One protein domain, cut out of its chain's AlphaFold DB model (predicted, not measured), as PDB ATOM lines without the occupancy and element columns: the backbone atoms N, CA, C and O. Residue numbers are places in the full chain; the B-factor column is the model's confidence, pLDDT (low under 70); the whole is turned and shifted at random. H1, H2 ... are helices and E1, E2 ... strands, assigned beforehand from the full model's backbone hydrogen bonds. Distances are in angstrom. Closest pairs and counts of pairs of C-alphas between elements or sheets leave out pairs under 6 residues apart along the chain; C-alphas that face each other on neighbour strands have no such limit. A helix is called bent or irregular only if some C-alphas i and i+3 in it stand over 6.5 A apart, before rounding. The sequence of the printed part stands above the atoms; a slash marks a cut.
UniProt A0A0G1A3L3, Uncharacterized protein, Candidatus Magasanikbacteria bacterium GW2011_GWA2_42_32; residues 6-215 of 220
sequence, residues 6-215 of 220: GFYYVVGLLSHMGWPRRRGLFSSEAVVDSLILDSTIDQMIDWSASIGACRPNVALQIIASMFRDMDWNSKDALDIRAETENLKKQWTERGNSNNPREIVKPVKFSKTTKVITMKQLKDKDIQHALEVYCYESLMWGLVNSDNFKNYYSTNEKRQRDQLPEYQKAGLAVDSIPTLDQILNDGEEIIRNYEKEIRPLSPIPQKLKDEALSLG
ATOM      1  N   GLY A   6     -44.988  47.753 -23.761       90.81
ATOM      2  CA  GLY A   6     -46.300  47.848 -24.384       90.81
ATOM      3  C   GLY A   6     -46.325  48.921 -25.469       90.81
ATOM      4  O   GLY A   6     -46.787  48.683 -26.585       90.81
ATOM      5  N   PHE A   7     -45.737  50.089 -25.193       93.12
ATOM      6  CA  PHE A   7     -45.621  51.138 -26.208       93.12
ATOM      7  C   PHE A   7     -44.742  50.714 -27.399       93.12
ATOM      8  O   PHE A   7     -45.122  50.936 -28.549       93.12
ATOM      9  N   TYR A   8     -43.592  50.090 -27.140       92.00
ATOM     10  CA  TYR A   8     -42.661  49.614 -28.163       92.00
ATOM     11  C   TYR A   8     -43.310  48.553 -29.049       92.00
ATOM     12  O   TYR A   8     -43.230  48.663 -30.271       92.00
ATOM     13  N   TYR A   9     -44.022  47.589 -28.456       91.25
ATOM     14  CA  TYR A   9     -44.773  46.581 -29.199       91.25
ATOM     15  C   TYR A   9     -45.801  47.235 -30.127       91.25
ATOM     16  O   TYR A   9     -45.808  46.978 -31.331       91.25
ATOM     17  N   VAL A  10     -46.649  48.120 -29.587       93.44
ATOM     18  CA  VAL A  10     -47.715  48.773 -30.361       93.44
ATOM     19  C   VAL A  10     -47.136  49.596 -31.508       93.44
ATOM     20  O   VAL A  10     -47.587  49.466 -32.643       93.44
ATOM     21  N   VAL A  11     -46.122  50.423 -31.251       92.06
ATOM     22  CA  VAL A  11     -45.501  51.249 -32.298       92.06
ATOM     23  C   VAL A  11     -44.763  50.394 -33.325       92.06
ATOM     24  O   VAL A  11     -44.872  50.669 -34.521       92.06
ATOM     25  N   GLY A  12     -44.056  49.352 -32.887       88.50
ATOM     26  CA  GLY A  12     -43.373  48.412 -33.768       88.50
ATOM     27  C   GLY A  12     -44.351  47.728 -34.718       88.50
ATOM     28  O   GLY A  12     -44.159  47.773 -35.933       88.50
ATOM     29  N   LEU A  13     -45.445  47.174 -34.193       88.19
ATOM     30  CA  LEU A  13     -46.459  46.491 -34.998       88.19
ATOM     31  C   LEU A  13     -47.199  47.456 -35.938       88.19
ATOM     32  O   LEU A  13     -47.381  47.150 -37.117       88.19
ATOM     33  N   LEU A  14     -47.551  48.658 -35.469       91.00
ATOM     34  CA  LEU A  14     -48.113  49.703 -36.331       91.00
ATOM     35  C   LEU A  14     -47.168  50.042 -37.491       91.00
ATOM     36  O   LEU A  14     -47.619  50.109 -38.635       91.00
ATOM     37  N   SER A  15     -45.868  50.187 -37.220       87.38
ATOM     38  CA  SER A  15     -44.859  50.469 -38.245       87.38
ATOM     39  C   SER A  15     -44.791  49.366 -39.302       87.38
ATOM     40  O   SER A  15     -44.775  49.672 -40.495       87.38
ATOM     41  N   HIS A  16     -44.828  48.091 -38.897       83.94
ATOM     42  CA  HIS A  16     -44.852  46.953 -39.827       83.94
ATOM     43  C   HIS A  16     -46.112  46.938 -40.707       83.94
ATOM     44  O   HIS A  16     -46.044  46.584 -41.880       83.94
ATOM     45  N   MET A  17     -47.252  47.402 -40.186       83.50
ATOM     46  CA  MET A  17     -48.503  47.556 -40.948       83.50
ATOM     47  C   MET A  17     -48.559  48.842 -41.803       83.50
ATOM     48  O   MET A  17     -49.593  49.166 -42.409       83.50
ATOM     49  N   GLY A  18     -47.468  49.610 -41.852       86.19
ATOM     50  CA  GLY A  18     -47.380  50.864 -42.596       86.19
ATOM     51  C   GLY A  18     -48.174  52.003 -41.954       86.19
ATOM     52  O   GLY A  18     -48.774  52.810 -42.667       86.19
ATOM     53  N   TRP A  19     -48.229  52.039 -40.622       90.31
ATOM     54  CA  TRP A  19     -48.788  53.125 -39.819       90.31
ATOM     55  C   TRP A  19     -47.689  53.809 -38.987       90.31
ATOM     56  O   TRP A  19     -46.722  53.162 -38.598       90.31
ATOM     57  N   PRO A  20     -47.815  55.110 -38.668       89.69
ATOM     58  CA  PRO A  20     -48.913  56.018 -39.008       89.69
ATOM     59  C   PRO A  20     -48.950  56.401 -40.498       89.69
ATOM     60  O   PRO A  20     -47.939  56.351 -41.195       89.69
ATOM     61  N   ARG A  21     -50.118  56.841 -40.982       88.25
ATOM     62  CA  ARG A  21     -50.338  57.312 -42.365       88.25
ATOM     63  C   ARG A  21     -50.731  58.787 -42.375       88.25
ATOM     64  O   ARG A  21     -51.248  59.306 -41.388       88.25
ATOM     65  N   ARG A  22     -50.496  59.485 -43.491       84.88
ATOM     66  CA  ARG A  22     -50.903  60.895 -43.639       84.88
ATOM     67  C   ARG A  22     -52.425  61.024 -43.677       84.88
ATOM     68  O   ARG A  22     -53.098  60.264 -44.373       84.88
ATOM     69  N   ARG A  23     -52.963  62.025 -42.974       77.25
ATOM     70  CA  ARG A  23     -54.397  62.345 -42.960       77.25
ATOM     71  C   ARG A  23     -54.826  63.045 -44.261       77.25
ATOM     72  O   ARG A  23     -55.087  64.243 -44.286       77.25
ATOM     73  N   GLY A  24     -54.908  62.287 -45.351       74.94
ATOM     74  CA  GLY A  24     -55.249  62.801 -46.681       74.94
ATOM     75  C   GLY A  24     -54.070  63.460 -47.409       74.94
ATOM     76  O   GLY A  24     -52.968  63.565 -46.878       74.94
ATOM     77  N   LEU A  25     -54.305  63.893 -48.653       69.19
ATOM     78  CA  LEU A  25     -53.252  64.369 -49.566       69.19
ATOM     79  C   LEU A  25     -52.608  65.702 -49.143       69.19
ATOM     80  O   LEU A  25     -51.459  65.955 -49.491       69.19
ATOM     81  N   PHE A  26     -53.329  66.533 -48.383       73.75
ATOM     82  CA  PHE A  26     -52.908  67.898 -48.039       73.75
ATOM     83  C   PHE A  26     -52.515  68.089 -46.568       73.75
ATOM     84  O   PHE A  26     -52.054  69.166 -46.203       73.75
ATOM     85  N   SER A  27     -52.678  67.071 -45.716       71.81
ATOM     86  CA  SER A  27     -52.232  67.140 -44.323       71.81
ATOM     87  C   SER A  27     -50.873  66.471 -44.162       71.81
ATOM     88  O   SER A  27     -50.669  65.329 -44.578       71.81
ATOM     89  N   SER A  28     -49.947  67.158 -43.497       75.31
ATOM     90  CA  SER A  28     -48.691  66.566 -43.031       75.31
ATOM     91  C   SER A  28     -48.863  65.750 -41.744       75.31
ATOM     92  O   SER A  28     -47.908  65.125 -41.289       75.31
ATOM     93  N   GLU A  29     -50.053  65.761 -41.136       84.88
ATOM     94  CA  GLU A  29     -50.312  65.079 -39.871       84.88
ATOM     95  C   GLU A  29     -50.370  63.559 -40.070       84.88
ATOM     96  O   GLU A  29     -51.223  63.032 -40.792       84.88
ATOM     97  N   ALA A  30     -49.439  62.860 -39.420       89.25
ATOM     98  CA  ALA A  30     -49.400  61.408 -39.366       89.25
ATOM     99  C   ALA A  30     -50.340  60.906 -38.259       89.25
ATOM    100  O   ALA A  30     -50.186  61.255 -37.082       89.25
ATOM    101  N   VAL A  31     -51.310  60.083 -38.647       92.94
ATOM    102  CA  VAL A  31     -52.354  59.549 -37.773       92.94
ATOM    103  C   VAL A  31     -52.426  58.032 -37.867       92.94
ATOM    104  O   VAL A  31     -51.991  57.431 -38.851       92.94
ATOM    105  N   VAL A  32     -52.998  57.424 -36.837       93.75
ATOM    106  CA  VAL A  32     -53.344  56.006 -36.779       93.75
ATOM    107  C   VAL A  32     -54.863  55.899 -36.728       93.75
ATOM    108  O   VAL A  32     -55.509  56.645 -35.992       93.75
ATOM    109  N   ASP A  33     -55.436  55.008 -37.533       94.62
ATOM    110  CA  ASP A  33     -56.854  54.666 -37.424       94.62
ATOM    111  C   ASP A  33     -57.123  53.981 -36.076       94.62
ATOM    112  O   ASP A  33     -56.402  53.065 -35.677       94.62
ATOM    113  N   SER A  34     -58.142  54.436 -35.349       95.44
ATOM    114  CA  SER A  34     -58.383  53.960 -33.986       95.44
ATOM    115  C   SER A  34     -58.809  52.493 -33.915       95.44
ATOM    116  O   SER A  34     -58.549  51.854 -32.902       95.44
ATOM    117  N   LEU A  35     -59.444  51.938 -34.957       94.88
ATOM    118  CA  LEU A  35     -59.766  50.506 -34.997       94.88
ATOM    119  C   LEU A  35     -58.496  49.675 -35.186       94.88
ATOM    120  O   LEU A  35     -58.344  48.632 -34.551       94.88
ATOM    121  N   ILE A  36     -57.567  50.159 -36.015       93.50
ATOM    122  CA  ILE A  36     -56.250  49.532 -36.172       93.50
ATOM    123  C   ILE A  36     -55.480  49.584 -34.853       93.50
ATOM    124  O   ILE A  36     -54.910  48.572 -34.449       93.50
ATOM    125  N   LEU A  37     -55.501  50.718 -34.143       96.00
ATOM    126  CA  LEU A  37     -54.885  50.813 -32.818       96.00
ATOM    127  C   LEU A  37     -55.524  49.831 -31.825       96.00
ATOM    128  O   LEU A  37     -54.797  49.071 -31.192       96.00
ATOM    129  N   ASP A  38     -56.855  49.795 -31.726       96.94
ATOM    130  CA  ASP A  38     -57.562  48.871 -30.829       96.94
ATOM    131  C   ASP A  38     -57.196  47.406 -31.122       96.94
ATOM    132  O   ASP A  38     -56.955  46.632 -30.196       96.94
ATOM    133  N   SER A  39     -57.096  47.033 -32.403       94.19
ATOM    134  CA  SER A  39     -56.672  45.693 -32.824       94.19
ATOM    135  C   SER A  39     -55.201  45.410 -32.502       94.19
ATOM    136  O   SER A  39     -54.863  44.298 -32.102       94.19
ATOM    137  N   THR A  40     -54.327  46.409 -32.631       94.81
ATOM    138  CA  THR A  40     -52.900  46.298 -32.281       94.81
ATOM    139  C   THR A  40     -52.727  46.070 -30.778       94.81
ATOM    140  O   THR A  40     -51.915  45.245 -30.365       94.81
ATOM    141  N   ILE A  41     -53.515  46.763 -29.950       97.00
ATOM    142  CA  ILE A  41     -53.520  46.584 -28.492       97.00
ATOM    143  C   ILE A  41     -54.028  45.185 -28.126       97.00
ATOM    144  O   ILE A  41     -53.425  44.523 -27.287       97.00
ATOM    145  N   ASP A  42     -55.087  44.702 -28.779       95.38
ATOM    146  CA  ASP A  42     -55.576  43.336 -28.560       95.38
ATOM    147  C   ASP A  42     -54.512  42.284 -28.938       95.38
ATOM    148  O   ASP A  42     -54.335  41.304 -28.217       95.38
ATOM    149  N   GLN A  43     -53.751  42.504 -30.018       92.50
ATOM    150  CA  GLN A  43     -52.624  41.637 -30.391       92.50
ATOM    151  C   GLN A  43     -51.480  41.691 -29.373       92.50
ATOM    152  O   GLN A  43     -50.909  40.655 -29.047       92.50
ATOM    153  N   MET A  44     -51.164  42.872 -28.834       95.25
ATOM    154  CA  MET A  44     -50.182  43.022 -27.755       95.25
ATOM    155  C   MET A  44     -50.593  42.236 -26.506       95.25
ATOM    156  O   MET A  44     -49.740  41.620 -25.870       95.25
ATOM    157  N   ILE A  45     -51.879  42.257 -26.150       96.00
ATOM    158  CA  ILE A  45     -52.423  41.518 -25.003       96.00
ATOM    159  C   ILE A  45     -52.263  40.012 -25.211       96.00
ATOM    160  O   ILE A  45     -51.709  39.333 -24.346       96.00
ATOM    161  N   ASP A  46     -52.685  39.494 -26.366       93.75
ATOM    162  CA  ASP A  46     -52.551  38.069 -26.679       93.75
ATOM    163  C   ASP A  46     -51.090  37.627 -26.697       93.75
ATOM    164  O   ASP A  46     -50.746  36.592 -26.128       93.75
ATOM    165  N   TRP A  47     -50.223  38.431 -27.314       93.56
ATOM    166  CA  TRP A  47     -48.790  38.185 -27.335       93.56
ATOM    167  C   TRP A  47     -48.210  38.150 -25.917       93.56
ATOM    168  O   TRP A  47     -47.560  37.174 -25.539       93.56
ATOM    169  N   SER A  48     -48.489  39.169 -25.109       95.75
ATOM    170  CA  SER A  48     -47.998  39.279 -23.732       95.75
ATOM    171  C   SER A  48     -48.459  38.086 -22.888       95.75
ATOM    172  O   SER A  48     -47.656  37.457 -22.197       95.75
ATOM    173  N   ALA A  49     -49.736  37.708 -23.000       95.94
ATOM    174  CA  ALA A  49     -50.281  36.525 -22.343       95.94
ATOM    175  C   ALA A  49     -49.624  35.227 -22.846       95.94
ATOM    176  O   ALA A  49     -49.343  34.337 -22.041       95.94
ATOM    177  N   SER A  50     -49.306  35.129 -24.140       95.31
ATOM    178  CA  SER A  50     -48.612  33.968 -24.712       95.31
ATOM    179  C   SER A  50     -47.200  33.793 -24.156       95.31
ATOM    180  O   SER A  50     -46.832  32.681 -23.770       95.31
ATOM    181  N   ILE A  51     -46.441  34.887 -24.029       95.75
ATOM    182  CA  ILE A  51     -45.103  34.887 -23.431       95.75
ATOM    183  C   ILE A  51     -45.199  34.484 -21.959       95.75
ATOM    184  O   ILE A  51     -44.470  33.591 -21.529       95.75
ATOM    185  N   GLY A  52     -46.151  35.049 -21.208       95.56
ATOM    186  CA  GLY A  52     -46.415  34.646 -19.824       95.56
ATOM    187  C   GLY A  52     -46.709  33.149 -19.686       95.56
ATOM    188  O   GLY A  52     -46.111  32.468 -18.857       95.56
ATOM    189  N   ALA A  53     -47.580  32.614 -20.541       95.12
ATOM    190  CA  ALA A  53     -48.032  31.227 -20.473       95.12
ATOM    191  C   ALA A  53     -46.999  30.200 -20.963       95.12
ATOM    192  O   ALA A  53     -46.973  29.064 -20.480       95.12
ATOM    193  N   CYS A  54     -46.181  30.561 -21.956       94.94
ATOM    194  CA  CYS A  54     -45.356  29.603 -22.702       94.94
ATOM    195  C   CYS A  54     -43.848  29.846 -22.577       94.94
ATOM    196  O   CYS A  54     -43.062  28.968 -22.944       94.94
ATOM    197  N   ARG A  55     -43.431  31.019 -22.091       95.00
ATOM    198  CA  ARG A  55     -42.029  31.431 -21.908       95.00
ATOM    199  C   ARG A  55     -41.849  32.134 -20.551       95.00
ATOM    200  O   ARG A  55     -41.422  33.289 -20.511       95.00
ATOM    201  N   PRO A  56     -42.120  31.451 -19.422       95.19
ATOM    202  CA  PRO A  56     -42.129  32.077 -18.098       95.19
ATOM    203  C   PRO A  56     -40.807  32.776 -17.743       95.19
ATOM    204  O   PRO A  56     -40.836  33.860 -17.177       95.19
ATOM    205  N   ASN A  57     -39.650  32.234 -18.142       95.12
ATOM    206  CA  ASN A  57     -38.359  32.906 -17.934       95.12
ATOM    207  C   ASN A  57     -38.299  34.275 -18.612       95.12
ATOM    208  O   ASN A  57     -37.925  35.261 -17.984       95.12
ATOM    209  N   VAL A  58     -38.701  34.337 -19.881       95.00
ATOM    210  CA  VAL A  58     -38.712  35.579 -20.662       95.00
ATOM    211  C   VAL A  58     -39.705  36.567 -20.056       95.00
ATOM    212  O   VAL A  58     -39.374  37.734 -19.870       95.00
ATOM    213  N   ALA A  59     -40.892  36.101 -19.658       95.81
ATOM    214  CA  ALA A  59     -41.880  36.933 -18.979       95.81
ATOM    215  C   ALA A  59     -41.333  37.543 -17.675       95.81
ATOM    216  O   ALA A  59     -41.470  38.746 -17.450       95.81
ATOM    217  N   LEU A  60     -40.646  36.753 -16.843       96.00
ATOM    218  CA  LEU A  60     -40.015  37.247 -15.616       96.00
ATOM    219  C   LEU A  60     -38.862  38.226 -15.902       96.00
ATOM    220  O   LEU A  60     -38.688  39.186 -15.155       96.00
ATOM    221  N   GLN A  61     -38.100  38.039 -16.987       95.50
ATOM    222  CA  GLN A  61     -37.089  39.012 -17.431       95.50
ATOM    223  C   GLN A  61     -37.717  40.330 -17.903       95.50
ATOM    224  O   GLN A  61     -37.171  41.404 -17.632       95.50
ATOM    225  N   ILE A  62     -38.871  40.274 -18.577       95.44
ATOM    226  CA  ILE A  62     -39.634  41.470 -18.949       95.44
ATOM    227  C   ILE A  62     -40.098  42.196 -17.683       95.44
ATOM    228  O   ILE A  62     -39.823  43.384 -17.549       95.44
ATOM    229  N   ILE A  63     -40.691  41.496 -16.711       95.44
ATOM    230  CA  ILE A  63     -41.110  42.090 -15.428       95.44
ATOM    231  C   ILE A  63     -39.910  42.708 -14.694       95.44
ATOM    232  O   ILE A  63     -39.955  43.873 -14.298       95.44
ATOM    233  N   ALA A  64     -38.788  41.992 -14.593       95.19
ATOM    234  CA  ALA A  64     -37.554  42.525 -14.017       95.19
ATOM    235  C   ALA A  64     -37.034  43.770 -14.760       95.19
ATOM    236  O   ALA A  64     -36.388  44.640 -14.175       95.19
ATOM    237  N   SER A  65     -37.309  43.873 -16.061       94.81
ATOM    238  CA  SER A  65     -36.974  45.039 -16.880       94.81
ATOM    239  C   SER A  65     -37.940  46.203 -16.677       94.81
ATOM    240  O   SER A  65     -37.492  47.350 -16.698       94.81
ATOM    241  N   MET A  66     -39.228  45.924 -16.452       93.88
ATOM    242  CA  MET A  66     -40.251  46.916 -16.098       93.88
ATOM    243  C   MET A  66     -39.935  47.601 -14.766       93.88
ATOM    244  O   MET A  66     -40.051  48.821 -14.650       93.88
ATOM    245  N   PHE A  67     -39.419  46.835 -13.802       93.31
ATOM    246  CA  PHE A  67     -39.006  47.310 -12.478       93.31
ATOM    247  C   PHE A  67     -37.477  47.355 -12.322       93.31
ATOM    248  O   PHE A  67     -36.941  47.077 -11.255       93.31
ATOM    249  N   ARG A  68     -36.744  47.702 -13.387       91.25
ATOM    250  CA  ARG A  68     -35.269  47.657 -13.394       91.25
ATOM    251  C   ARG A  68     -34.613  48.505 -12.306       91.25
ATOM    252  O   ARG A  68     -33.602  48.092 -11.753       91.25
ATOM    253  N   ASP A  69     -35.172  49.679 -12.038       91.38
ATOM    254  CA  ASP A  69     -34.613  50.637 -11.077       91.38
ATOM    255  C   ASP A  69     -34.981  50.280  -9.616       91.38
ATOM    256  O   ASP A  69     -34.631  51.011  -8.691       91.38
ATOM    257  N   MET A  70     -35.706  49.176  -9.397       92.06
ATOM    258  CA  MET A  70     -36.107  48.694  -8.076       92.06
ATOM    259  C   MET A  70     -34.951  47.984  -7.366       92.06
ATOM    260  O   MET A  70     -34.296  47.112  -7.938       92.06
ATOM    261  N   ASP A  71     -34.757  48.286  -6.081       93.62
ATOM    262  CA  ASP A  71     -33.920  47.459  -5.213       93.62
ATOM    263  C   ASP A  71     -34.686  46.199  -4.805       93.62
ATOM    264  O   ASP A  71     -35.480  46.216  -3.867       93.62
ATOM    265  N   TRP A  72     -34.425  45.098  -5.503       92.75
ATOM    266  CA  TRP A  72     -35.073  43.805  -5.279       92.75
ATOM    267  C   TRP A  72     -34.794  43.169  -3.911       92.75
ATOM    268  O   TRP A  72     -35.498  42.231  -3.536       92.75
ATOM    269  N   ASN A  73     -33.804  43.666  -3.163       90.75
ATOM    270  CA  ASN A  73     -33.513  43.206  -1.804       90.75
ATOM    271  C   ASN A  73     -34.271  44.005  -0.734       90.75
ATOM    272  O   ASN A  73     -34.271  43.620   0.438       90.75
ATOM    273  N   SER A  74     -34.921  45.105  -1.119       93.50
ATOM    274  CA  SER A  74     -35.736  45.899  -0.209       93.50
ATOM    275  C   SER A  74     -37.018  45.159   0.183       93.50
ATOM    276  O   SER A  74     -37.604  44.398  -0.593       93.50
ATOM    277  N   LYS A  75     -37.509  45.447   1.394       88.75
ATOM    278  CA  LYS A  75     -38.837  45.009   1.851       88.75
ATOM    279  C   LYS A  75     -39.966  45.611   1.013       88.75
ATOM    280  O   LYS A  75     -41.012  44.986   0.898       88.75
ATOM    281  N   ASP A  76     -39.719  46.770   0.406       89.38
ATOM    282  CA  ASP A  76     -40.677  47.491  -0.439       89.38
ATOM    283  C   ASP A  76     -40.602  47.065  -1.916       89.38
ATOM    284  O   ASP A  76     -41.313  47.610  -2.762       89.38
ATOM    285  N   ALA A  77     -39.724  46.115  -2.258       92.75
ATOM    286  CA  ALA A  77     -39.682  45.557  -3.602       92.75
ATOM    287  C   ALA A  77     -40.988  44.825  -3.920       92.75
ATOM    288  O   ALA A  77     -41.578  44.210  -3.029       92.75
ATOM    289  N   LEU A  78     -41.364  44.816  -5.201       92.50
ATOM    290  CA  LEU A  78     -42.519  44.099  -5.736       92.50
ATOM    291  C   LEU A  78     -42.637  42.705  -5.104       92.50
ATOM    292  O   LEU A  78     -41.667  41.946  -5.091       92.50
ATOM    293  N   ASP A  79     -43.818  42.411  -4.565       93.25
ATOM    294  CA  ASP A  79     -44.227  41.077  -4.130       93.25
ATOM    295  C   ASP A  79     -45.209  40.554  -5.176       93.25
ATOM    296  O   ASP A  79     -46.374  40.970  -5.227       93.25
ATOM    297  N   ILE A  80     -44.734  39.667  -6.052       93.06
ATOM    298  CA  ILE A  80     -45.574  39.195  -7.155       93.06
ATOM    299  C   ILE A  80     -46.701  38.282  -6.675       93.06
ATOM    300  O   ILE A  80     -47.665  38.092  -7.417       93.06
ATOM    301  N   ARG A  81     -46.639  37.734  -5.452       91.94
ATOM    302  CA  ARG A  81     -47.751  36.960  -4.883       91.94
ATOM    303  C   ARG A  81     -48.888  37.882  -4.494       91.94
ATOM    304  O   ARG A  81     -50.009  37.671  -4.951       91.94
ATOM    305  N   ALA A  82     -48.586  38.916  -3.710       93.75
ATOM    306  CA  ALA A  82     -49.574  39.910  -3.305       93.75
ATOM    307  C   ALA A  82     -50.199  40.591  -4.532       93.75
ATOM    308  O   ALA A  82     -51.419  40.747  -4.615       93.75
ATOM    309  N   GLU A  83     -49.374  40.914  -5.528       94.25
ATOM    310  CA  GLU A  83     -49.847  41.497  -6.779       94.25
ATOM    311  C   GLU A  83     -50.721  40.522  -7.578       94.25
ATOM    312  O   GLU A  83     -51.791  40.892  -8.053       94.25
ATOM    313  N   THR A  84     -50.337  39.247  -7.664       94.12
ATOM    314  CA  THR A  84     -51.161  38.206  -8.299       94.12
ATOM    315  C   THR A  84     -52.521  38.063  -7.617       94.12
ATOM    316  O   THR A  84     -53.539  37.917  -8.294       94.12
ATOM    317  N   GLU A  85     -52.577  38.092  -6.286       93.94
ATOM    318  CA  GLU A  85     -53.839  38.036  -5.542       93.94
ATOM    319  C   GLU A  85     -54.719  39.256  -5.818       93.94
ATOM    320  O   GLU A  85     -55.929  39.115  -6.014       93.94
ATOM    321  N   ASN A  86     -54.120  40.446  -5.868       94.94
ATOM    322  CA  ASN A  86     -54.813  41.679  -6.217       94.94
ATOM    323  C   ASN A  86     -55.379  41.619  -7.644       94.94
ATOM    324  O   ASN A  86     -56.569  41.861  -7.854       94.94
ATOM    325  N   LEU A  87     -54.561  41.212  -8.616       94.31
ATOM    326  CA  LEU A  87     -54.977  41.051 -10.006       94.31
ATOM    327  C   LEU A  87     -56.099  40.015 -10.144       94.31
ATOM    328  O   LEU A  87     -57.106  40.294 -10.784       94.31
ATOM    329  N   LYS A  88     -56.014  38.866  -9.459       92.75
ATOM    330  CA  LYS A  88     -57.087  37.855  -9.455       92.75
ATOM    331  C   LYS A  88     -58.428  38.406  -8.965       92.75
ATOM    332  O   LYS A  88     -59.466  38.044  -9.526       92.75
ATOM    333  N   LYS A  89     -58.432  39.286  -7.956       93.38
ATOM    334  CA  LYS A  89     -59.660  39.965  -7.498       93.38
ATOM    335  C   LYS A  89     -60.235  40.843  -8.607       93.38
ATOM    336  O   LYS A  89     -61.399  40.679  -8.960       93.38
ATOM    337  N   GLN A  90     -59.400  41.675  -9.229       92.12
ATOM    338  CA  GLN A  90     -59.819  42.546 -10.332       92.12
ATOM    339  C   GLN A  90     -60.351  41.749 -11.534       92.12
ATOM    340  O   GLN A  90     -61.380  42.092 -12.111       92.12
ATOM    341  N   TRP A  91     -59.691  40.651 -11.898       92.94
ATOM    342  CA  TRP A  91     -60.122  39.757 -12.977       92.94
ATOM    343  C   TRP A  91     -61.481  39.121 -12.691       92.94
ATOM    344  O   TRP A  91     -62.330  39.025 -13.580       92.94
ATOM    345  N   THR A  92     -61.706  38.728 -11.436       89.88
ATOM    346  CA  THR A  92     -62.985  38.174 -10.987       89.88
ATOM    347  C   THR A  92     -64.095  39.218 -11.096       89.88
ATOM    348  O   THR A  92     -65.138  38.939 -11.683       89.88
ATOM    349  N   GLU A  93     -63.853  40.443 -10.622       89.50
ATOM    350  CA  GLU A  93     -64.802  41.564 -10.710       89.50
ATOM    351  C   GLU A  93     -65.149  41.940 -12.159       89.50
ATOM    352  O   GLU A  93     -66.263  42.380 -12.445       89.50
ATOM    353  N   ARG A  94     -64.215  41.734 -13.096       87.94
ATOM    354  CA  ARG A  94     -64.420  41.995 -14.530       87.94
ATOM    355  C   ARG A  94     -65.163  40.874 -15.266       87.94
ATOM    356  O   ARG A  94     -65.531  41.089 -16.420       87.94
ATOM    357  N   GLY A  95     -65.435  39.739 -14.616       78.81
ATOM    358  CA  GLY A  95     -66.275  38.664 -15.160       78.81
ATOM    359  C   GLY A  95     -65.590  37.308 -15.352       78.81
ATOM    360  O   GLY A  95     -66.171  36.460 -16.017       78.81
ATOM    361  N   ASN A  96     -64.395  37.097 -14.782       72.94
ATOM    362  CA  ASN A  96     -63.662  35.820 -14.769       72.94
ATOM    363  C   ASN A  96     -63.658  35.082 -16.127       72.94
ATOM    364  O   ASN A  96     -64.230  34.001 -16.278       72.94
ATOM    365  N   SER A  97     -63.032  35.703 -17.127       83.19
ATOM    366  CA  SER A  97     -62.928  35.169 -18.485       83.19
ATOM    367  C   SER A  97     -61.622  34.401 -18.712       83.19
ATOM    368  O   SER A  97     -60.571  34.750 -18.179       83.19
ATOM    369  N   ASN A  98     -61.670  33.388 -19.579       85.38
ATOM    370  CA  ASN A  98     -60.468  32.728 -20.101       85.38
ATOM    371  C   ASN A  98     -59.836  33.497 -21.276       85.38
ATOM    372  O   ASN A  98     -58.847  33.044 -21.843       85.38
ATOM    373  N   ASN A  99     -60.416  34.633 -21.674       90.56
ATOM    374  CA  ASN A  99     -59.924  35.484 -22.747       90.56
ATOM    375  C   ASN A  99     -59.081  36.635 -22.161       90.56
ATOM    376  O   ASN A  99     -59.647  37.510 -21.495       90.56
ATOM    377  N   PRO A 100     -57.763  36.708 -22.435       92.88
ATOM    378  CA  PRO A 100     -56.900  37.750 -21.874       92.88
ATOM    379  C   PRO A 100     -57.373  39.168 -22.239       92.88
ATOM    380  O   PRO A 100     -57.275  40.085 -21.426       92.88
ATOM    381  N   ARG A 101     -57.990  39.352 -23.412       93.38
ATOM    382  CA  ARG A 101     -58.528  40.651 -23.856       93.38
ATOM    383  C   ARG A 101     -59.710  41.128 -23.009       93.38
ATOM    384  O   ARG A 101     -59.883  42.328 -22.808       93.38
ATOM    385  N   GLU A 102     -60.526  40.202 -22.509       91.50
ATOM    386  CA  GLU A 102     -61.661  40.506 -21.627       91.50
ATOM    387  C   GLU A 102     -61.219  40.729 -20.182       91.50
ATOM    388  O   GLU A 102     -61.832  41.522 -19.469       91.50
ATOM    389  N   ILE A 103     -60.136  40.066 -19.775       91.56
ATOM    390  CA  ILE A 103     -59.522  40.243 -18.464       91.56
ATOM    391  C   ILE A 103     -58.878  41.626 -18.337       91.56
ATOM    392  O   ILE A 103     -59.194  42.374 -17.409       91.56
ATOM    393  N   VAL A 104     -58.024  41.984 -19.295       93.62
ATOM    394  CA  VAL A 104     -57.308  43.269 -19.313       93.62
ATOM    395  C   VAL A 104     -58.261  44.415 -19.642       93.62
ATOM    396  O   VAL A 104     -58.143  45.505 -19.090       93.62
ATOM    397  N   LYS A 105     -59.247  44.162 -20.516       93.56
ATOM    398  CA  LYS A 105     -60.315  45.102 -20.885       93.56
ATOM    399  C   LYS A 105     -59.765  46.490 -21.272       93.56
ATOM    400  O   LYS A 105     -60.125  47.491 -20.644       93.56
ATOM    401  N   PRO A 106     -58.903  46.575 -22.306       94.81
ATOM    402  CA  PRO A 106     -58.263  47.830 -22.678       94.81
ATOM    403  C   PRO A 106     -59.291  48.882 -23.110       94.81
ATOM    404  O   PRO A 106     -60.362  48.561 -23.645       94.81
ATOM    405  N   VAL A 107     -58.942  50.158 -22.929       94.00
ATOM    406  CA  VAL A 107     -59.715  51.279 -23.478       94.00
ATOM    407  C   VAL A 107     -59.822  51.122 -24.995       94.00
ATOM    408  O   VAL A 107     -58.842  50.828 -25.672       94.00
ATOM    409  N   LYS A 108     -61.032  51.326 -25.530       95.38
ATOM    410  CA  LYS A 108     -61.300  51.268 -26.971       95.38
ATOM    411  C   LYS A 108     -61.325  52.678 -27.549       95.38
ATOM    412  O   LYS A 108     -62.318  53.393 -27.399       95.38
ATOM    413  N   PHE A 109     -60.237  53.069 -28.206       94.50
ATOM    414  CA  PHE A 109     -60.061  54.383 -28.825       94.50
ATOM    415  C   PHE A 109     -61.061  54.613 -29.954       94.50
ATOM    416  O   PHE A 109     -61.524  55.735 -30.148       94.50
ATOM    417  N   SER A 110     -61.470  53.551 -30.653       94.94
ATOM    418  CA  SER A 110     -62.478  53.639 -31.713       94.94
ATOM    419  C   SER A 110     -63.852  54.097 -31.216       94.94
ATOM    420  O   SER A 110     -64.646  54.615 -32.001       94.94
ATOM    421  N   LYS A 111     -64.133  53.969 -29.908       94.88
ATOM    422  CA  LYS A 111     -65.366  54.475 -29.288       94.88
ATOM    423  C   LYS A 111     -65.333  55.978 -29.007       94.88
ATOM    424  O   LYS A 111     -66.389  56.559 -28.785       94.88
ATOM    425  N   THR A 112     -64.154  56.600 -28.986       92.44
ATOM    426  CA  THR A 112     -63.988  58.021 -28.640       92.44
ATOM    427  C   THR A 112     -63.565  58.873 -29.832       92.44
ATOM    428  O   THR A 112     -64.042  59.995 -29.981       92.44
ATOM    429  N   THR A 113     -62.703  58.358 -30.709       93.19
ATOM    430  CA  THR A 113     -62.234  59.065 -31.907       93.19
ATOM    431  C   THR A 113     -61.993  58.096 -33.060       93.19
ATOM    432  O   THR A 113     -61.643  56.940 -32.850       93.19
ATOM    433  N   LYS A 114     -62.135  58.568 -34.305       93.12
ATOM    434  CA  LYS A 114     -61.832  57.767 -35.506       93.12
ATOM    435  C   LYS A 114     -60.334  57.601 -35.753       93.12
ATOM    436  O   LYS A 114     -59.914  56.598 -36.313       93.12
ATOM    437  N   VAL A 115     -59.548  58.604 -35.374       93.69
ATOM    438  CA  VAL A 115     -58.095  58.605 -35.554       93.69
ATOM    439  C   VAL A 115     -57.409  59.175 -34.322       93.69
ATOM    440  O   VAL A 115     -57.962  60.045 -33.640       93.69
ATOM    441  N   ILE A 116     -56.182  58.730 -34.084       94.00
ATOM    442  CA  ILE A 116     -55.283  59.262 -33.064       94.00
ATOM    443  C   ILE A 116     -54.002  59.772 -33.722       94.00
ATOM    444  O   ILE A 116     -53.460  59.167 -34.648       94.00
ATOM    445  N   THR A 117     -53.514  60.918 -33.269       93.75
ATOM    446  CA  THR A 117     -52.239  61.470 -33.742       93.75
ATOM    447  C   THR A 117     -51.069  60.770 -33.058       93.75
ATOM    448  O   THR A 117     -51.179  60.324 -31.914       93.75
ATOM    449  N   MET A 118     -49.895  60.751 -33.693       91.19
ATOM    450  CA  MET A 118     -48.687  60.243 -33.023       91.19
ATOM    451  C   MET A 118     -48.313  61.031 -31.770       91.19
ATOM    452  O   MET A 118     -47.687  60.481 -30.868       91.19
ATOM    453  N   LYS A 119     -48.682  62.316 -31.703       92.62
ATOM    454  CA  LYS A 119     -48.481  63.135 -30.507       92.62
ATOM    455  C   LYS A 119     -49.326  62.616 -29.345       92.62
ATOM    456  O   LYS A 119     -48.790  62.462 -28.259       92.62
ATOM    457  N   GLN A 120     -50.603  62.321 -29.589       93.62
ATOM    458  CA  GLN A 120     -51.485  61.725 -28.586       93.62
ATOM    459  C   GLN A 120     -51.011  60.326 -28.194       93.62
ATOM    460  O   GLN A 120     -50.913  60.046 -27.015       93.62
ATOM    461  N   LEU A 121     -50.636  59.468 -29.148       91.62
ATOM    462  CA  LEU A 121     -50.148  58.118 -28.833       91.62
ATOM    463  C   LEU A 121     -48.860  58.127 -27.983       91.62
ATOM    464  O   LEU A 121     -48.615  57.202 -27.218       91.62
ATOM    465  N   LYS A 122     -48.039  59.177 -28.112       92.56
ATOM    466  CA  LYS A 122     -46.838  59.419 -27.293       92.56
ATOM    467  C   LYS A 122     -47.129  60.127 -25.965       92.56
ATOM    468  O   LYS A 122     -46.188  60.450 -25.242       92.56
ATOM    469  N   ASP A 123     -48.392  60.410 -25.668       94.50
ATOM    470  CA  ASP A 123     -48.787  60.959 -24.380       94.50
ATOM    471  C   ASP A 123     -48.479  59.959 -23.258       94.50
ATOM    472  O   ASP A 123     -48.611  58.744 -23.433       94.50
ATOM    473  N   LYS A 124     -48.036  60.473 -22.107       93.44
ATOM    474  CA  LYS A 124     -47.569  59.642 -20.992       93.44
ATOM    475  C   LYS A 124     -48.675  58.762 -20.424       93.44
ATOM    476  O   LYS A 124     -48.379  57.633 -20.046       93.44
ATOM    477  N   ASP A 125     -49.917  59.236 -20.404       93.81
ATOM    478  CA  ASP A 125     -51.031  58.471 -19.843       93.81
ATOM    479  C   ASP A 125     -51.384  57.290 -20.753       93.81
ATOM    480  O   ASP A 125     -51.643  56.184 -20.277       93.81
ATOM    481  N   ILE A 126     -51.305  57.486 -22.075       94.00
ATOM    482  CA  ILE A 126     -51.495  56.402 -23.045       94.00
ATOM    483  C   ILE A 126     -50.338  55.408 -22.965       94.00
ATOM    484  O   ILE A 126     -50.580  54.206 -22.895       94.00
ATOM    485  N   GLN A 127     -49.091  55.884 -22.928       94.38
ATOM    486  CA  GLN A 127     -47.931  55.002 -22.769       94.38
ATOM    487  C   GLN A 127     -48.026  54.176 -21.488       94.38
ATOM    488  O   GLN A 127     -47.822  52.966 -21.525       94.38
ATOM    489  N   HIS A 128     -48.399  54.811 -20.377       94.25
ATOM    490  CA  HIS A 128     -48.592  54.126 -19.110       94.25
ATOM    491  C   HIS A 128     -49.701  53.072 -19.191       94.25
ATOM    492  O   HIS A 128     -49.487  51.944 -18.757       94.25
ATOM    493  N   ALA A 129     -50.847  53.393 -19.801       95.25
ATOM    494  CA  ALA A 129     -51.922  52.425 -19.999       95.25
ATOM    495  C   ALA A 129     -51.461  51.211 -20.823       95.25
ATOM    496  O   ALA A 129     -51.769  50.077 -20.462       95.25
ATOM    497  N   LEU A 130     -50.677  51.424 -21.887       96.38
ATOM    498  CA  LEU A 130     -50.115  50.334 -22.692       96.38
ATOM    499  C   LEU A 130     -49.144  49.458 -21.890       96.38
ATOM    500  O   LEU A 130     -49.200  48.234 -22.013       96.38
ATOM    501  N   GLU A 131     -48.290  50.054 -21.052       95.50
ATOM    502  CA  GLU A 131     -47.427  49.288 -20.141       95.50
ATOM    503  C   GLU A 131     -48.251  48.455 -19.158       95.50
ATOM    504  O   GLU A 131     -47.954  47.278 -18.968       95.50
ATOM    505  N   VAL A 132     -49.303  49.033 -18.570       95.56
ATOM    506  CA  VAL A 132     -50.194  48.327 -17.638       95.56
ATOM    507  C   VAL A 132     -50.887  47.157 -18.333       95.56
ATOM    508  O   VAL A 132     -50.891  46.056 -17.790       95.56
ATOM    509  N   TYR A 133     -51.404  47.345 -19.551       97.12
ATOM    510  CA  TYR A 133     -52.023  46.259 -20.317       97.12
ATOM    511  C   TYR A 133     -51.032  45.140 -20.630       97.12
ATOM    512  O   TYR A 133     -51.373  43.967 -20.487       97.12
ATOM    513  N   CYS A 134     -49.804  45.482 -21.029       96.75
ATOM    514  CA  CYS A 134     -48.751  44.501 -21.284       96.75
ATOM    515  C   CYS A 134     -48.390  43.725 -20.006       96.75
ATOM    516  O   CYS A 134     -48.398  42.494 -20.011       96.75
ATOM    517  N   TYR A 135     -48.157  44.433 -18.897       96.75
ATOM    518  CA  TYR A 135     -47.837  43.842 -17.598       96.75
ATOM    519  C   TYR A 135     -48.949  42.923 -17.082       96.75
ATOM    520  O   TYR A 135     -48.692  41.772 -16.734       96.75
ATOM    521  N   GLU A 136     -50.197  43.394 -17.080       96.38
ATOM    522  CA  GLU A 136     -51.343  42.611 -16.616       96.38
ATOM    523  C   GLU A 136     -51.544  41.352 -17.470       96.38
ATOM    524  O   GLU A 136     -51.798  40.276 -16.930       96.38
ATOM    525  N   SER A 137     -51.359  41.457 -18.789       96.88
ATOM    526  CA  SER A 137     -51.435  40.313 -19.705       96.88
ATOM    527  C   SER A 137     -50.332  39.285 -19.443       96.88
ATOM    528  O   SER A 137     -50.613  38.086 -19.410       96.88
ATOM    529  N   LEU A 138     -49.088  39.737 -19.230       96.25
ATOM    530  CA  LEU A 138     -47.956  38.876 -18.860       96.25
ATOM    531  C   LEU A 138     -48.252  38.125 -17.562       96.25
ATOM    532  O   LEU A 138     -48.114  36.901 -17.515       96.25
ATOM    533  N   MET A 139     -48.700  38.852 -16.534       96.31
ATOM    534  CA  MET A 139     -49.084  38.272 -15.249       96.31
ATOM    535  C   MET A 139     -50.210  37.261 -15.427       96.31
ATOM    536  O   MET A 139     -50.099  36.142 -14.937       96.31
ATOM    537  N   TRP A 140     -51.257  37.596 -16.182       95.94
ATOM    538  CA  TRP A 140     -52.355  36.672 -16.442       95.94
ATOM    539  C   TRP A 140     -51.881  35.378 -17.109       95.94
ATOM    540  O   TRP A 140     -52.242  34.298 -16.639       95.94
ATOM    541  N   GLY A 141     -51.032  35.470 -18.137       95.75
ATOM    542  CA  GLY A 141     -50.450  34.307 -18.807       95.75
ATOM    543  C   GLY A 141     -49.603  33.441 -17.871       95.75
ATOM    544  O   GLY A 141     -49.737  32.218 -17.885       95.75
ATOM    545  N   LEU A 142     -48.784  34.067 -17.017       95.88
ATOM    546  CA  LEU A 142     -47.938  33.378 -16.037       95.88
ATOM    547  C   LEU A 142     -48.755  32.508 -15.072       95.88
ATOM    548  O   LEU A 142     -48.415  31.343 -14.862       95.88
ATOM    549  N   VAL A 143     -49.840  33.045 -14.505       94.19
ATOM    550  CA  VAL A 143     -50.677  32.297 -13.545       94.19
ATOM    551  C   VAL A 143     -51.737  31.407 -14.185       94.19
ATOM    552  O   VAL A 143     -52.230  30.498 -13.520       94.19
ATOM    553  N   ASN A 144     -52.102  31.638 -15.447       93.69
ATOM    554  CA  ASN A 144     -53.194  30.931 -16.123       93.69
ATOM    555  C   ASN A 144     -52.721  30.236 -17.410       93.69
ATOM    556  O   ASN A 144     -53.433  30.227 -18.414       93.69
ATOM    557  N   SER A 145     -51.522  29.652 -17.391       93.81
ATOM    558  CA  SER A 145     -50.872  29.106 -18.593       93.81
ATOM    559  C   SER A 145     -51.724  28.087 -19.366       93.81
ATOM    560  O   SER A 145     -51.848  28.190 -20.588       93.81
ATOM    561  N   ASP A 146     -52.365  27.143 -18.674       92.94
ATOM    562  CA  ASP A 146     -53.243  26.150 -19.306       92.94
ATOM    563  C   ASP A 146     -54.528  26.784 -19.858       92.94
ATOM    564  O   ASP A 146     -54.971  26.436 -20.955       92.94
ATOM    565  N   ASN A 147     -55.091  27.778 -19.160       92.94
ATOM    566  CA  ASN A 147     -56.258  28.514 -19.652       92.94
ATOM    567  C   ASN A 147     -55.916  29.294 -20.923       92.94
ATOM    568  O   ASN A 147     -56.707  29.272 -21.864       92.94
ATOM    569  N   PHE A 148     -54.735  29.924 -20.992       93.69
ATOM    570  CA  PHE A 148     -54.281  30.600 -22.206       93.69
ATOM    571  C   PHE A 148     -54.141  29.619 -23.374       93.69
ATOM    572  O   PHE A 148     -54.640  29.895 -24.461       93.69
ATOM    573  N   LYS A 149     -53.503  28.459 -23.165       92.56
ATOM    574  CA  LYS A 149     -53.334  27.452 -24.227       92.56
ATOM    575  C   LYS A 149     -54.681  26.956 -24.751       92.56
ATOM    576  O   LYS A 149     -54.866  26.894 -25.964       92.56
ATOM    577  N   ASN A 150     -55.630  26.685 -23.853       93.12
ATOM    578  CA  ASN A 150     -56.993  26.283 -24.210       93.12
ATOM    579  C   ASN A 150     -57.756  27.395 -24.948       93.12
ATOM    580  O   ASN A 150     -58.452  27.130 -25.934       93.12
ATOM    581  N   TYR A 151     -57.628  28.643 -24.488       92.62
ATOM    582  CA  TYR A 151     -58.176  29.817 -25.164       92.62
ATOM    583  C   TYR A 151     -57.623  29.927 -26.585       92.62
ATOM    584  O   TYR A 151     -58.395  30.017 -27.543       92.62
ATOM    585  N   TYR A 152     -56.299  29.856 -26.721       92.00
ATOM    586  CA  TYR A 152     -55.623  30.008 -27.996       92.00
ATOM    587  C   TYR A 152     -56.033  28.911 -28.971       92.00
ATOM    588  O   TYR A 152     -56.485  29.223 -30.067       92.00
ATOM    589  N   SER A 153     -55.975  27.640 -28.561       91.69
ATOM    590  CA  SER A 153     -56.350  26.516 -29.426       91.69
ATOM    591  C   SER A 153     -57.809  26.598 -29.882       91.69
ATOM    592  O   SER A 153     -58.128  26.297 -31.031       91.69
ATOM    593  N   THR A 154     -58.707  27.039 -28.996       91.12
ATOM    594  CA  THR A 154     -60.128  27.220 -29.324       91.12
ATOM    595  C   THR A 154     -60.321  28.357 -30.323       91.12
ATOM    596  O   THR A 154     -61.052  28.211 -31.305       91.12
ATOM    597  N   ASN A 155     -59.649  29.489 -30.104       89.50
ATOM    598  CA  ASN A 155     -59.743  30.651 -30.977       89.50
ATOM    599  C   ASN A 155     -59.064  30.419 -32.337       89.50
ATOM    600  O   ASN A 155     -59.589  30.849 -33.362       89.50
ATOM    601  N   GLU A 156     -57.930  29.721 -32.364       90.31
ATOM    602  CA  GLU A 156     -57.239  29.305 -33.584       90.31
ATOM    603  C   GLU A 156     -58.142  28.399 -34.421       90.31
ATOM    604  O   GLU A 156     -58.373  28.686 -35.595       90.31
ATOM    605  N   LYS A 157     -58.716  27.353 -33.812       91.12
ATOM    606  CA  LYS A 157     -59.652  26.454 -34.495       91.12
ATOM    607  C   LYS A 157     -60.830  27.225 -35.085       91.12
ATOM    608  O   LYS A 157     -61.098  27.105 -36.273       91.12
ATOM    609  N   ARG A 158     -61.470  28.085 -34.286       91.12
ATOM    610  CA  ARG A 158     -62.591  28.921 -34.740       91.12
ATOM    611  C   ARG A 158     -62.213  29.796 -35.938       91.12
ATOM    612  O   ARG A 158     -62.989  29.902 -36.879       91.12
ATOM    613  N   GLN A 159     -61.040  30.428 -35.913       88.62
ATOM    614  CA  GLN A 159     -60.570  31.257 -37.026       88.62
ATOM    615  C   GLN A 159     -60.237  30.425 -38.269       88.62
ATOM    616  O   GLN A 159     -60.545  30.851 -39.378       88.62
ATOM    617  N   ARG A 160     -59.645  29.234 -38.103       89.69
ATOM    618  CA  ARG A 160     -59.377  28.307 -39.215       89.69
ATOM    619  C   ARG A 160     -60.674  27.835 -39.866       89.69
ATOM    620  O   ARG A 160     -60.761  27.837 -41.089       89.69
ATOM    621  N   ASP A 161     -61.688  27.518 -39.064       91.44
ATOM    622  CA  ASP A 161     -63.013  27.117 -39.549       91.44
ATOM    623  C   ASP A 161     -63.708  28.259 -40.324       91.44
ATOM    624  O   ASP A 161     -64.430  28.006 -41.288       91.44
ATOM    625  N   GLN A 162     -63.449  29.519 -39.950       89.62
ATOM    626  CA  GLN A 162     -63.981  30.722 -40.612       89.62
ATOM    627  C   GLN A 162     -63.140  31.210 -41.805       89.62
ATOM    628  O   GLN A 162     -63.592  32.068 -42.565       89.62
ATOM    629  N   LEU A 163     -61.943  30.656 -42.021       88.81
ATOM    630  CA  LEU A 163     -61.032  31.080 -43.088       88.81
ATOM    631  C   LEU A 163     -61.680  31.080 -44.489       88.81
ATOM    632  O   LEU A 163     -61.496  32.062 -45.212       88.81
ATOM    633  N   PRO A 164     -62.494  30.073 -44.881       88.88
ATOM    634  CA  PRO A 164     -63.177  30.099 -46.174       88.88
ATOM    635  C   PRO A 164     -64.149  31.277 -46.326       88.88
ATOM    636  O   PRO A 164     -64.351  31.774 -47.434       88.88
ATOM    637  N   GLU A 165     -64.770  31.734 -45.238       89.00
ATOM    638  CA  GLU A 165     -65.672  32.890 -45.257       89.00
ATOM    639  C   GLU A 165     -64.891  34.194 -45.426       89.00
ATOM    640  O   GLU A 165     -65.290  35.046 -46.220       89.00
ATOM    641  N   TYR A 166     -63.741  34.325 -44.759       85.75
ATOM    642  CA  TYR A 166     -62.849  35.477 -44.922       85.75
ATOM    643  C   TYR A 166     -62.341  35.597 -46.361       85.75
ATOM    644  O   TYR A 166     -62.393  36.678 -46.948       85.75
ATOM    645  N   GLN A 167     -61.940  34.473 -46.960       86.75
ATOM    646  CA  GLN A 167     -61.502  34.420 -48.355       86.75
ATOM    647  C   GLN A 167     -62.635  34.788 -49.322       86.75
ATOM    648  O   GLN A 167     -62.426  35.577 -50.243       86.75
ATOM    649  N   LYS A 168     -63.861  34.295 -49.090       89.31
ATOM    650  CA  LYS A 168     -65.050  34.691 -49.873       89.31
ATOM    651  C   LYS A 168     -65.371  36.180 -49.749       89.31
ATOM    652  O   LYS A 168     -65.840  36.776 -50.712       89.31
ATOM    653  N   ALA A 169     -65.114  36.775 -48.587       86.81
ATOM    654  CA  ALA A 169     -65.278  38.207 -48.351       86.81
ATOM    655  C   ALA A 169     -64.155  39.061 -48.975       86.81
ATOM    656  O   ALA A 169     -64.176  40.284 -48.838       86.81
ATOM    657  N   GLY A 170     -63.181  38.446 -49.654       83.69
ATOM    658  CA  GLY A 170     -62.049  39.143 -50.264       83.69
ATOM    659  C   GLY A 170     -61.014  39.636 -49.251       83.69
ATOM    660  O   GLY A 170     -60.207  40.502 -49.585       83.69
ATOM    661  N   LEU A 171     -61.026  39.116 -48.018       80.75
ATOM    662  CA  LEU A 171     -59.986  39.411 -47.038       80.75
ATOM    663  C   LEU A 171     -58.721  38.626 -47.398       80.75
ATOM    664  O   LEU A 171     -58.764  37.409 -47.576       80.75
ATOM    665  N   ALA A 172     -57.589  39.326 -47.465       78.62
ATOM    666  CA  ALA A 172     -56.276  38.728 -47.687       78.62
ATOM    667  C   ALA A 172     -55.775  38.045 -46.400       78.62
ATOM    668  O   ALA A 172     -54.922  38.574 -45.691       78.62
ATOM    669  N   VAL A 173     -56.370  36.899 -46.066       77.94
ATOM    670  CA  VAL A 173     -55.949  36.035 -44.957       77.94
ATOM    671  C   VAL A 173     -55.489  34.706 -45.550       77.94
ATOM    672  O   VAL A 173     -56.305  33.853 -45.898       77.94
ATOM    673  N   ASP A 174     -54.172  34.544 -45.681       76.56
ATOM    674  CA  ASP A 174     -53.574  33.349 -46.292       76.56
ATOM    675  C   ASP A 174     -53.476  32.181 -45.304       76.56
ATOM    676  O   ASP A 174     -53.563  31.013 -45.681       76.56
ATOM    677  N   SER A 175     -53.319  32.484 -44.013       83.69
ATOM    678  CA  SER A 175     -53.269  31.479 -42.955       83.69
ATOM    679  C   SER A 175     -53.612  32.076 -41.593       83.69
ATOM    680  O   SER A 175     -53.451  33.275 -41.372       83.69
ATOM    681  N   ILE A 176     -54.067  31.220 -40.678       87.50
ATOM    682  CA  ILE A 176     -54.180  31.554 -39.256       87.50
ATOM    683  C   ILE A 176     -52.881  31.114 -38.567       87.50
ATOM    684  O   ILE A 176     -52.506  29.941 -38.728       87.50
ATOM    685  N   PRO A 177     -52.197  32.004 -37.826       86.19
ATOM    686  CA  PRO A 177     -50.931  31.672 -37.193       86.19
ATOM    687  C   PRO A 177     -51.112  30.606 -36.106       86.19
ATOM    688  O   PRO A 177     -52.117  30.575 -35.391       86.19
ATOM    689  N   THR A 178     -50.135  29.713 -35.972       90.06
ATOM    690  CA  THR A 178     -50.050  28.775 -34.848       90.06
ATOM    691  C   THR A 178     -49.526  29.484 -33.599       90.06
ATOM    692  O   THR A 178     -48.950  30.570 -33.679       90.06
ATOM    693  N   LEU A 179     -49.680  28.852 -32.431       89.62
ATOM    694  CA  LEU A 179     -49.129  29.393 -31.185       89.62
ATOM    695  C   LEU A 179     -47.607  29.583 -31.273       89.62
ATOM    696  O   LEU A 179     -47.089  30.605 -30.836       89.62
ATOM    697  N   ASP A 180     -46.900  28.630 -31.882       89.44
ATOM    698  CA  ASP A 180     -45.450  28.722 -32.068       89.44
ATOM    699  C   ASP A 180     -45.053  29.897 -32.968       89.44
ATOM    700  O   ASP A 180     -44.054  30.555 -32.694       89.44
ATOM    701  N   GLN A 181     -45.839  30.201 -34.007       88.81
ATOM    702  CA  GLN A 181     -45.597  31.372 -34.856       88.81
ATOM    703  C   GLN A 181     -45.750  32.668 -34.058       88.81
ATOM    704  O   GLN A 181     -44.835  33.484 -34.064       88.81
ATOM    705  N   ILE A 182     -46.829  32.812 -33.279       87.00
ATOM    706  CA  ILE A 182     -47.020  33.993 -32.418       87.00
ATOM    707  C   ILE A 182     -45.895  34.141 -31.394       87.00
ATOM    708  O   ILE A 182     -45.437  35.254 -31.136       87.00
ATOM    709  N   LEU A 183     -45.435  33.036 -30.806       90.06
ATOM    710  CA  LEU A 183     -44.322  33.070 -29.862       90.06
ATOM    711  C   LEU A 183     -43.018  33.489 -30.549       90.06
ATOM    712  O   LEU A 183     -42.294  34.307 -29.993       90.06
ATOM    713  N   ASN A 184     -42.732  32.979 -31.747       88.62
ATOM    714  CA  ASN A 184     -41.518  33.321 -32.489       88.62
ATOM    715  C   ASN A 184     -41.498  34.791 -32.928       88.62
ATOM    716  O   ASN A 184     -40.495  35.470 -32.696       88.62
ATOM    717  N   ASP A 185     -42.604  35.277 -33.498       85.06
ATOM    718  CA  ASP A 185     -42.790  36.685 -33.877       85.06
ATOM    719  C   ASP A 185     -42.679  37.575 -32.633       85.06
ATOM    720  O   ASP A 185     -42.033  38.623 -32.609       85.06
ATOM    721  N   GLY A 186     -43.261  37.097 -31.540       82.25
ATOM    722  CA  GLY A 186     -43.204  37.737 -30.250       82.25
ATOM    723  C   GLY A 186     -41.803  37.867 -29.661       82.25
ATOM    724  O   GLY A 186     -41.422  38.925 -29.162       82.25
ATOM    725  N   GLU A 187     -41.019  36.797 -29.708       87.38
ATOM    726  CA  GLU A 187     -39.619  36.808 -29.293       87.38
ATOM    727  C   GLU A 187     -38.760  37.671 -30.228       87.38
ATOM    728  O   GLU A 187     -37.766  38.244 -29.785       87.38
ATOM    729  N   GLU A 188     -39.128  37.817 -31.504       89.25
ATOM    730  CA  GLU A 188     -38.462  38.754 -32.412       89.25
ATOM    731  C   GLU A 188     -38.646  40.204 -31.961       89.25
ATOM    732  O   GLU A 188     -37.676  40.963 -31.932       89.25
ATOM    733  N   ILE A 189     -39.847  40.572 -31.511       86.62
ATOM    734  CA  ILE A 189     -40.104  41.903 -30.947       86.62
ATOM    735  C   ILE A 189     -39.236  42.147 -29.707       86.62
ATOM    736  O   ILE A 189     -38.687  43.239 -29.549       86.62
ATOM    737  N   ILE A 190     -39.038  41.130 -28.865       89.56
ATOM    738  CA  ILE A 190     -38.141  41.215 -27.702       89.56
ATOM    739  C   ILE A 190     -36.689  41.401 -28.150       89.56
ATOM    740  O   ILE A 190     -36.012  42.297 -27.653       89.56
ATOM    741  N   ARG A 191     -36.212  40.616 -29.123       91.19
ATOM    742  CA  ARG A 191     -34.849  40.756 -29.665       91.19
ATOM    743  C   ARG A 191     -34.608  42.150 -30.249       91.19
ATOM    744  O   ARG A 191     -33.548  42.736 -30.030       91.19
ATOM    745  N   ASN A 192     -35.591  42.699 -30.960       90.69
ATOM    746  CA  ASN A 192     -35.520  44.054 -31.506       90.69
ATOM    747  C   ASN A 192     -35.504  45.106 -30.390       90.69
ATOM    748  O   ASN A 192     -34.662  46.004 -30.420       90.69
ATOM    749  N   TYR A 193     -36.329  44.937 -29.350       90.62
ATOM    750  CA  TYR A 193     -36.278  45.781 -28.155       90.62
ATOM    751  C   TYR A 193     -34.886  45.765 -27.511       90.62
ATOM    752  O   TYR A 193     -34.339  46.821 -27.189       90.62
ATOM    753  N   GLU A 194     -34.281  44.587 -27.342       91.31
ATOM    754  CA  GLU A 194     -32.957  44.467 -26.728       91.31
ATOM    755  C   GLU A 194     -31.864  45.164 -27.539       91.31
ATOM    756  O   GLU A 194     -30.963  45.779 -26.962       91.31
ATOM    757  N   LYS A 195     -31.975  45.109 -28.870       92.56
ATOM    758  CA  LYS A 195     -31.057  45.754 -29.813       92.56
ATOM    759  C   LYS A 195     -31.213  47.274 -29.855       92.56
ATOM    760  O   LYS A 195     -30.212  47.982 -29.948       92.56
ATOM    761  N   GLU A 196     -32.445  47.774 -29.850       91.06
ATOM    762  CA  GLU A 196     -32.742  49.195 -30.073       91.06
ATOM    763  C   GLU A 196     -32.814  50.010 -28.782       91.06
ATOM    764  O   GLU A 196     -32.484  51.196 -28.784       91.06
ATOM    765  N   ILE A 197     -33.260  49.391 -27.687       90.31
ATOM    766  CA  ILE A 197     -33.530  50.072 -26.422       90.31
ATOM    767  C   ILE A 197     -32.491  49.690 -25.377       90.31
ATOM    768  O   ILE A 197     -31.737  50.557 -24.931       90.31
ATOM    769  N   ARG A 198     -32.488  48.425 -24.933       90.44
ATOM    770  CA  ARG A 198     -31.515  47.868 -23.976       90.44
ATOM    771  C   ARG A 198     -31.755  46.371 -23.730       90.44
ATOM    772  O   ARG A 198     -32.918  45.965 -23.729       90.44
ATOM    773  N   PRO A 199     -30.722  45.592 -23.358       93.56
ATOM    774  CA  PRO A 199     -30.879  44.194 -22.947       93.56
ATOM    775  C   PRO A 199     -31.851  44.019 -21.779       93.56
ATOM    776  O   PRO A 199     -31.891  44.880 -20.884       93.56
ATOM    777  N   LEU A 200     -32.584  42.904 -21.742       93.88
ATOM    778  CA  LEU A 200     -33.455  42.553 -20.621       93.88
ATOM    779  C   LEU A 200     -32.655  42.415 -19.318       93.88
ATOM    780  O   LEU A 200     -31.500  41.989 -19.297       93.88
ATOM    781  N   SER A 201     -33.277  42.799 -18.207       94.00
ATOM    782  CA  SER A 201     -32.718  42.593 -16.875       94.00
ATOM    783  C   SER A 201     -32.611  41.093 -16.568       94.00
ATOM    784  O   SER A 201     -33.509  40.324 -16.931       94.00
ATOM    785  N   PRO A 202     -31.563  40.655 -15.847       94.88
ATOM    786  CA  PRO A 202     -31.558  39.322 -15.259       94.88
ATOM    787  C   PRO A 202     -32.721  39.181 -14.268       94.88
ATOM    788  O   PRO A 202     -33.120  40.160 -13.640       94.88
ATOM    789  N   ILE A 203     -33.245  37.962 -14.110       95.69
ATOM    790  CA  ILE A 203     -34.326  37.682 -13.154       95.69
ATOM    791  C   ILE A 203     -33.745  37.704 -11.727       95.69
ATOM    792  O   ILE A 203     -32.899  36.856 -11.419       95.69
ATOM    793  N   PRO A 204     -34.185  38.616 -10.844       95.19
ATOM    794  CA  PRO A 204     -33.738  38.670  -9.453       95.19
ATOM    795  C   PRO A 204     -34.148  37.413  -8.682       95.19
ATOM    796  O   PRO A 204     -35.210  36.849  -8.940       95.19
ATOM    797  N   GLN A 205     -33.341  36.995  -7.701       93.81
ATOM    798  CA  GLN A 205     -33.611  35.764  -6.946       93.81
ATOM    799  C   GLN A 205     -34.971  35.805  -6.232       93.81
ATOM    800  O   GLN A 205     -35.734  34.855  -6.354       93.81
ATOM    801  N   LYS A 206     -35.320  36.940  -5.606       94.12
ATOM    802  CA  LYS A 206     -36.643  37.158  -4.996       94.12
ATOM    803  C   LYS A 206     -37.780  36.838  -5.975       94.12
ATOM    804  O   LYS A 206     -38.691  36.089  -5.641       94.12
ATOM    805  N   LEU A 207     -37.688  37.356  -7.203       93.81
ATOM    806  CA  LEU A 207     -38.699  37.141  -8.238       93.81
ATOM    807  C   LEU A 207     -38.781  35.665  -8.665       93.81
ATOM    808  O   LEU A 207     -39.878  35.157  -8.885       93.81
ATOM    809  N   LYS A 208     -37.643  34.958  -8.747       93.94
ATOM    810  CA  LYS A 208     -37.615  33.509  -9.024       93.94
ATOM    811  C   LYS A 208     -38.301  32.708  -7.918       93.94
ATOM    812  O   LYS A 208     -39.131  31.853  -8.217       93.94
ATOM    813  N   ASP A 209     -37.970  32.997  -6.662       93.69
ATOM    814  CA  ASP A 209     -38.491  32.275  -5.499       93.69
ATOM    815  C   ASP A 209     -40.007  32.467  -5.362       93.69
ATOM    816  O   ASP A 209     -40.759  31.513  -5.148       93.69
ATOM    817  N   GLU A 210     -40.480  33.701  -5.552       94.00
ATOM    818  CA  GLU A 210     -41.906  34.014  -5.538       94.00
ATOM    819  C   GLU A 210     -42.641  33.353  -6.708       94.00
ATOM    820  O   GLU A 210     -43.706  32.766  -6.501       94.00
ATOM    821  N   ALA A 211     -42.062  33.357  -7.912       93.62
ATOM    822  CA  ALA A 211     -42.661  32.702  -9.072       93.62
ATOM    823  C   ALA A 211     -42.793  31.188  -8.844       93.62
ATOM    824  O   ALA A 211     -43.861  30.615  -9.075       93.62
ATOM    825  N   LEU A 212     -41.753  30.555  -8.296       93.06
ATOM    826  CA  LEU A 212     -41.775  29.139  -7.939       93.06
ATOM    827  C   LEU A 212     -42.880  28.832  -6.919       93.06
ATOM    828  O   LEU A 212     -43.602  27.846  -7.070       93.06
ATOM    829  N   SER A 213     -43.064  29.697  -5.917       92.56
ATOM    830  CA  SER A 213     -44.124  29.537  -4.914       92.56
ATOM    831  C   SER A 213     -45.545  29.674  -5.485       92.56
ATOM    832  O   SER A 213     -46.482  29.098  -4.937       92.56
ATOM    833  N   LEU A 214     -45.700  30.377  -6.613       91.81
ATOM    834  CA  LEU A 214     -46.949  30.473  -7.376       91.81
ATOM    835  C   LEU A 214     -47.158  29.289  -8.337       91.81
ATOM    836  O   LEU A 214     -48.149  29.258  -9.066       91.81
ATOM    837  N   GLY A 215     -46.241  28.317  -8.360       91.81
ATOM    838  CA  GLY A 215     -46.273  27.179  -9.280       91.81
ATOM    839  C   GLY A 215     -45.807  27.515 -10.701       91.81
ATOM    840  O   GLY A 215     -45.967  26.694 -11.606       91.81
TER     841      GLY A 215
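This is residues 6 to 215 of the 220 residues of an uncharacterized protein of Candidatus Magasanikbacteria bacterium GW2011_GWA2_42_32 (UniProt A0A0G1A3L3). Two long helices, H2 and H7, run side by side the same way as the core of a helical body, with H1 and H5 packed on both of them and H9 crossing H2. H3, H4 and H10 gather toward one end of the longest axis, the small two-strand sheet E1 and E2 with H6 is toward the other, and the long kinked H8 starts beside the last residues of H2, from where it runs back the opposite way. The printed part has 210 residues with ten named helices and two named strands, in the order H1, E1, H2, H3, H4, H5, E2, H6, H7, H8, H9, H10; the strands are antiparallel. The class is mostly helix, and the helices that touch are mostly crossed. The whole is compact, with a radius of gyration of the C-alphas of 18.2 A and spans of 56 by 41 by 35 A.

Find C-alpha 6 at (-46.300, 47.848, -24.384), where H1, residues 6 to 16, begins. Next come E1, residues 30 to 33, and H2, residues 34 to 54, which is 29.8 A long and starts at (-58.383, 53.960, -33.986). Read on through H3, residues 56 to 66, H4, residues 80 to 93, and H5, residues 100 to 104. E2 is residues 115 to 117 and H6 residues 118 to 121. H7, residues 124 to 143, is 28.5 A long. H8, residues 145 to 168, spans 34.8 A; it is irregular, with C-alphas 161 and 164 7.3 A apart, and has a kink of 42 degrees near residue 162. H9, residues 179 to 196, is 25.7 A long, and H10, residues 205 to 213, ends at (-44.124, 29.537, -4.914).

Start at H2, the hub, which touches six other helices. It touches H7, closest at the C-alphas of Gly 52 and Gly 141, 4.2 A apart, at a shallow tilt of 34 degrees, only just short of steep, the same way. H1 touches residues 37 to 44 of H2, with C-alphas 10 and 40 closest at 6.1 A, at a steep tilt of 62 degrees, opposite ways. H1 also touches H7, closest at C-alphas 6 and 131, 4.6 A. H9 touches H2 about perpendicular at 79 degrees, with C-alphas 47 and 186 closest at 6.3 A. H5 touches H2 at C-alphas 42 and 101, 6.2 A, and H7 at C-alphas 104 and 133, 6.2 A. H8 touches H2 with residues 145 to 149 alone; the closest C-alphas, of Ala 53 and Ser 145, are 4.0 A apart. H2 and H3 touch only at the corner, at C-alphas 52 and 59, 5.1 A. Look next at H10: it touches H4, closest at C-alphas 80 and 210, 6.6 A, and only just touches H3, with 3 pairs of C-alphas within 8 A, C-alphas 60 and 207 closest at 7.5 A. E1 and E2 are antiparallel neighbours; N 32 and O 116 are 2.8 A apart and N 116 and O 32 are 2.9 A apart, both within hydrogen-bond range. H6 touches no helix; its C-alpha 118 is 6.0 A from C-alpha 31 of E1. Every O i to N i+4 pair is within hydrogen-bond range in H1, H2, H3, H4, H5, H7, H9 and H10, and 18 of 20 are in H8; H6 is too short for such a pair.

The two C-alphas farthest apart are those of Lys 75 and Lys 168, 58.9 A. The printed part has no cut. The links from H1 to E1 and from H3 to H4 are long, 13 residues each. The mean pLDDT of the printed part is 91.3, and residue 25 is the one printed residue under 70.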